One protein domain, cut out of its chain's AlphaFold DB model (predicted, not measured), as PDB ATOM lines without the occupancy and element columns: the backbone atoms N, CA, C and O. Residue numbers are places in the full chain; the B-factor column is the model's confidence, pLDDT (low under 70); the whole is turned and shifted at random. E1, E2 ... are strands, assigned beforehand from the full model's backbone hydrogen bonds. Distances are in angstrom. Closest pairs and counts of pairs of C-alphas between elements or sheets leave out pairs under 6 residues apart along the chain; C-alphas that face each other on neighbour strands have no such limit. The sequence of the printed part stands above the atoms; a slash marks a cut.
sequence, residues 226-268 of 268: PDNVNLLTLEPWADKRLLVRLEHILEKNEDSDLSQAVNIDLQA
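What this domain is: This is residues 226 to 268 of the 268 residues of the protein "Hypothetical protein" of Timema cristinae (UniProt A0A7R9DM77). A long two-stranded hairpin, E1 and E2, makes much of the length of a rod, and past the end of E2 the chain loops round and turns back, its tail, residues 260 to 268, slanting away from the hairpin. There is little regular structure: the named elements hold only 17 of the 43 printed residues. The class is all strand, with E1 then E2 in one antiparallel sheet and no named helix. The whole is loose, with a radius of gyration of the C-alphas of 13.1 A and spans of 42 by 20 by 12 A.

Where its parts are: E1, residues 229 to 237, begins at C-alpha 229 (163.191, 191.279, 232.028) and is 22.3 A long. E2, residues 241 to 248, is 23.2 A long and ends at C-alpha 248 (160.027, 190.365, 235.483).

How they stand to each other: E1 and E2 form a hairpin with a tight link of 3 residues, antiparallel at 164 degrees. C-alphas 236 and 242 face each other at 4.7 A. N 237 and O 241 are within hydrogen-bond range at 2.8 A, as are N 230 and O 247 at 2.9 A.

The domain as a whole: The C-alphas of Asp 239 and Ser 256, the two farthest apart, are 41.9 A apart. The printed part has no cut. Residues 249 to 268 hold no named element. Mean pLDDT of the printed part is 92.8; residue 268, the chain's last, is under 70.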
ATOM      1  N   PRO A 226     165.032 189.933 227.020       94.69
ATOM      2  CA  PRO A 226     163.677 190.326 226.646       94.69
ATOM      3  C   PRO A 226     163.246 191.614 227.361       94.69
ATOM      4  O   PRO A 226     163.583 191.802 228.528       94.69
ATOM      5  N   ASP A 227     162.459 192.467 226.701       92.94
ATOM      6  CA  ASP A 227     162.086 193.801 227.213       92.94
ATOM      7  C   ASP A 227     161.309 193.774 228.544       92.94
ATOM      8  O   ASP A 227     161.265 194.763 229.276       92.94
ATOM      9  N   ASN A 228     160.696 192.638 228.882       94.94
ATOM     10  CA  ASN A 228     159.998 192.407 230.146       94.94
ATOM     11  C   ASN A 228     160.911 191.917 231.286       94.94
ATOM     12  O   ASN A 228     160.424 191.722 232.405       94.94
ATOM     13  N   VAL A 229     162.214 191.735 231.036       95.88
ATOM     14  CA  VAL A 229     163.191 191.279 232.028       95.88
ATOM     15  C   VAL A 229     164.270 192.317 232.289       95.88
ATOM     16  O   VAL A 229     164.990 192.743 231.392       95.88
ATOM     17  N   ASN A 230     164.453 192.639 233.568       95.06
ATOM     18  CA  ASN A 230     165.523 193.504 234.040       95.06
ATOM     19  C   ASN A 230     166.606 192.707 234.786       95.06
ATOM     20  O   ASN A 230     166.312 191.807 235.583       95.06
ATOM     21  N   LEU A 231     167.870 193.071 234.559       94.56
ATOM     22  CA  LEU A 231     169.010 192.585 235.335       94.56
ATOM     23  C   LEU A 231     169.140 193.415 236.614       94.56
ATOM     24  O   LEU A 231     169.893 194.383 236.681       94.56
ATOM     25  N   LEU A 232     168.412 193.002 237.648       95.19
ATOM     26  CA  LEU A 232     168.363 193.699 238.932       95.19
ATOM     27  C   LEU A 232     169.701 193.666 239.685       95.19
ATOM     28  O   LEU A 232     170.030 194.575 240.445       95.19
ATOM     29  N   THR A 233     170.471 192.586 239.561       95.62
ATOM     30  CA  THR A 233     171.772 192.472 240.233       95.62
ATOM     31  C   THR A 233     172.738 191.658 239.391       95.62
ATOM     32  O   THR A 233     172.405 190.549 238.979       95.62
ATOM     33  N   LEU A 234     173.953 192.179 239.224       93.81
ATOM     34  CA  LEU A 234     175.127 191.441 238.772       93.81
ATOM     35  C   LEU A 234     176.301 191.818 239.678       93.81
ATOM     36  O   LEU A 234     176.853 192.909 239.568       93.81
ATOM     37  N   GLU A 235     176.655 190.925 240.597       95.94
ATOM     38  CA  GLU A 235     177.626 191.216 241.652       95.94
ATOM     39  C   GLU A 235     178.672 190.096 241.770       95.94
ATOM     40  O   GLU A 235     178.304 188.921 241.888       95.94
ATOM     41  N   PRO A 236     179.981 190.415 241.768       95.38
ATOM     42  CA  PRO A 236     181.017 189.468 242.154       95.38
ATOM     43  C   PRO A 236     180.841 189.023 243.602       95.38
ATOM     44  O   PRO A 236     180.791 189.837 244.518       95.38
ATOM     45  N   TRP A 237     180.806 187.715 243.817       94.12
ATOM     46  CA  TRP A 237     180.690 187.104 245.133       94.12
ATOM     47  C   TRP A 237     181.973 186.352 245.507       94.12
ATOM     48  O   TRP A 237     182.882 186.161 244.691       94.12
ATOM     49  N   ALA A 238     182.056 185.899 246.759       92.81
ATOM     50  CA  ALA A 238     183.178 185.098 247.241       92.81
ATOM     51  C   ALA A 238     183.450 183.873 246.343       92.81
ATOM     52  O   ALA A 238     182.535 183.282 245.761       92.81
ATOM     53  N   ASP A 239     184.721 183.474 246.275       93.62
ATOM     54  CA  ASP A 239     185.185 182.281 245.552       93.62
ATOM     55  C   ASP A 239     184.972 182.339 244.029       93.62
ATOM     56  O   ASP A 239     184.680 181.325 243.400       93.62
ATOM     57  N   LYS A 240     185.123 183.528 243.423       93.12
ATOM     58  CA  LYS A 240     184.927 183.761 241.974       93.12
ATOM     59  C   LYS A 240     183.518 183.402 241.484       93.12
ATOM     60  O   LYS A 240     183.335 183.040 240.322       93.12
ATOM     61  N   ARG A 241     182.522 183.482 242.365       94.12
ATOM     62  CA  ARG A 241     181.112 183.313 242.003       94.12
ATOM     63  C   ARG A 241     180.515 184.648 241.581       94.12
ATOM     64  O   ARG A 241     181.050 185.704 241.903       94.12
ATOM     65  N   LEU A 242     179.390 184.586 240.884       92.75
ATOM     66  CA  LEU A 242     178.574 185.746 240.549       92.75
ATOM     67  C   LEU A 242     177.193 185.565 241.177       92.75
ATOM     68  O   LEU A 242     176.616 184.478 241.112       92.75
ATOM     69  N   LEU A 243     176.673 186.628 241.778       95.12
ATOM     70  CA  LEU A 243     175.275 186.746 242.158       95.12
ATOM     71  C   LEU A 243     174.537 187.453 241.023       95.12
ATOM     72  O   LEU A 243     174.833 188.603 240.702       95.12
ATOM     73  N   VAL A 244     173.571 186.749 240.438       94.25
ATOM     74  CA  VAL A 244     172.701 187.271 239.384       94.25
ATOM     75  C   VAL A 244     171.266 187.262 239.891       94.25
ATOM     76  O   VAL A 244     170.789 186.236 240.382       94.25
ATOM     77  N   ARG A 245     170.574 188.396 239.779       96.44
ATOM     78  CA  ARG A 245     169.125 188.488 239.993       96.44
ATOM     79  C   ARG A 245     168.482 189.070 238.748       96.44
ATOM     80  O   ARG A 245     168.858 190.155 238.316       96.44
ATOM     81  N   LEU A 246     167.514 188.339 238.216       95.75
ATOM     82  CA  LEU A 246     166.645 188.778 237.134       95.75
ATOM     83  C   LEU A 246     165.259 189.026 237.716       95.75
ATOM     84  O   LEU A 246     164.826 188.301 238.615       95.75
ATOM     85  N   GLU A 247     164.567 190.029 237.200       95.56
ATOM     86  CA  GLU A 247     163.181 190.288 237.558       95.56
ATOM     87  C   GLU A 247     162.316 190.465 236.318       95.56
ATOM     88  O   GLU A 247     162.745 191.046 235.325       95.56
ATOM     89  N   HIS A 248     161.078 189.986 236.411       96.44
ATOM     90  CA  HIS A 248     160.027 190.365 235.483       96.44
ATOM     91  C   HIS A 248     159.472 191.720 235.927       96.44
ATOM     92  O   HIS A 248     159.050 191.851 237.082       96.44
ATOM     93  N   ILE A 249     159.512 192.727 235.054       95.31
ATOM     94  CA  ILE A 249     159.136 194.097 235.439       95.31
ATOM     95  C   ILE A 249     157.621 194.323 235.408       95.31
ATOM     96  O   ILE A 249     157.138 195.219 236.096       95.31
ATOM     97  N   LEU A 250     156.891 193.507 234.640       95.19
ATOM     98  CA  LEU A 250     155.441 193.607 234.463       95.19
ATOM     99  C   LEU A 250     154.672 192.683 235.409       95.19
ATOM    100  O   LEU A 250     155.126 191.583 235.737       95.19
ATOM    101  N   GLU A 251     153.485 193.130 235.793       92.94
ATOM    102  CA  GLU A 251     152.463 192.347 236.474       92.94
ATOM    103  C   GLU A 251     151.607 191.544 235.489       92.94
ATOM    104  O   GLU A 251     151.663 191.699 234.270       92.94
ATOM    105  N   LYS A 252     150.773 190.657 236.034       92.00
ATOM    106  CA  LYS A 252     149.857 189.858 235.229       92.00
ATOM    107  C   LYS A 252     148.837 190.764 234.529       92.00
ATOM    108  O   LYS A 252     148.128 191.514 235.190       92.00
ATOM    109  N   ASN A 253     148.677 190.572 233.220       91.00
ATOM    110  CA  ASN A 253     147.726 191.291 232.364       91.00
ATOM    111  C   ASN A 253     148.008 192.798 232.185       91.00
ATOM    112  O   ASN A 253     147.096 193.512 231.779       91.00
ATOM    113  N   GLU A 254     149.221 193.294 232.467       91.81
ATOM    114  CA  GLU A 254     149.576 194.678 232.096       91.81
ATOM    115  C   GLU A 254     149.724 194.831 230.575       91.81
ATOM    116  O   GLU A 254     149.396 195.876 230.033       91.81
ATOM    117  N   ASP A 255     150.154 193.770 229.894       93.44
ATOM    118  CA  ASP A 255     150.419 193.717 228.458       93.44
ATOM    119  C   ASP A 255     150.085 192.326 227.900       93.44
ATOM    120  O   ASP A 255     150.333 191.322 228.576       93.44
ATOM    121  N   SER A 256     149.536 192.235 226.686       92.19
ATOM    122  CA  SER A 256     149.131 190.945 226.107       92.19
ATOM    123  C   SER A 256     150.310 190.006 225.853       92.19
ATOM    124  O   SER A 256     150.179 188.802 226.097       92.19
ATOM    125  N   ASP A 257     151.456 190.552 225.442       92.44
ATOM    126  CA  ASP A 257     152.622 189.779 225.012       92.44
ATOM    127  C   ASP A 257     153.720 189.798 226.075       92.44
ATOM    128  O   ASP A 257     154.262 188.757 226.452       92.44
ATOM    129  N   LEU A 258     154.018 190.974 226.627       94.25
ATOM    130  CA  LEU A 258     155.129 191.161 227.556       94.25
ATOM    131  C   LEU A 258     154.810 190.693 228.983       94.25
ATOM    132  O   LEU A 258     155.729 190.465 229.768       94.25
ATOM    133  N   SER A 259     153.535 190.495 229.337       94.81
ATOM    134  CA  SER A 259     153.155 189.931 230.648       94.81
ATOM    135  C   SER A 259     153.155 188.399 230.688       94.81
ATOM    136  O   SER A 259     152.694 187.805 231.667       94.81
ATOM    137  N   GLN A 260     153.624 187.742 229.623       95.00
ATOM    138  CA  GLN A 260     153.704 186.286 229.542       95.00
ATOM    139  C   GLN A 260     154.996 185.743 230.165       95.00
ATOM    140  O   GLN A 260     155.983 186.451 230.353       95.00
ATOM    141  N   ALA A 261     154.998 184.443 230.471       95.38
ATOM    142  CA  ALA A 261     156.187 183.766 230.976       95.38
ATOM    143  C   ALA A 261     157.333 183.800 229.951       95.38
ATOM    144  O   ALA A 261     157.122 183.584 228.757       95.38
ATOM    145  N   VAL A 262     158.557 183.995 230.442       94.81
ATOM    146  CA  VAL A 262     159.764 184.096 229.619       94.81
ATOM    147  C   VAL A 262     160.823 183.105 230.090       94.81
ATOM    148  O   VAL A 262     160.985 182.873 231.288       94.81
ATOM    149  N   ASN A 263     161.542 182.507 229.141       93.31
ATOM    150  CA  ASN A 263     162.659 181.609 229.416       93.31
ATOM    151  C   ASN A 263     163.962 182.314 229.050       93.31
ATOM    152  O   ASN A 263     164.080 182.857 227.953       93.31
ATOM    153  N   ILE A 264     164.937 182.277 229.956       91.81
ATOM    154  CA  ILE A 264     166.268 182.846 229.739       91.81
ATOM    155  C   ILE A 264     167.290 181.729 229.863       91.81
ATOM    156  O   ILE A 264     167.355 181.054 230.892       91.81
ATOM    157  N   ASP A 265     168.094 181.563 228.818       89.88
ATOM    158  CA  ASP A 265     169.258 180.692 228.836       89.88
ATOM    159  C   ASP A 265     170.506 181.519 229.158       89.88
ATOM    160  O   ASP A 265     170.900 182.399 228.398       89.88
ATOM    161  N   LEU A 266     171.119 181.248 230.312       83.62
ATOM    162  CA  LEU A 266     172.337 181.929 230.762       83.62
ATOM    163  C   LEU A 266     173.617 181.339 230.146       83.62
ATOM    164  O   LEU A 266     174.705 181.831 230.439       83.62
ATOM    165  N   GLN A 267     173.508 180.260 229.366       81.25
ATOM    166  CA  GLN A 267     174.637 179.587 228.717       81.25
ATOM    167  C   GLN A 267     174.767 179.921 227.224       81.25
ATOM    168  O   GLN A 267     175.760 179.515 226.616       81.25
ATOM    169  N   ALA A 268     173.774 180.608 226.652       62.03
ATOM    170  CA  ALA A 268     173.671 180.904 225.225       62.03
ATOM    171  C   ALA A 268     174.600 182.032 224.744       62.03
ATOM    172  O   ALA A 268     174.847 183.009 225.488       62.03
TER     173      ALA A 268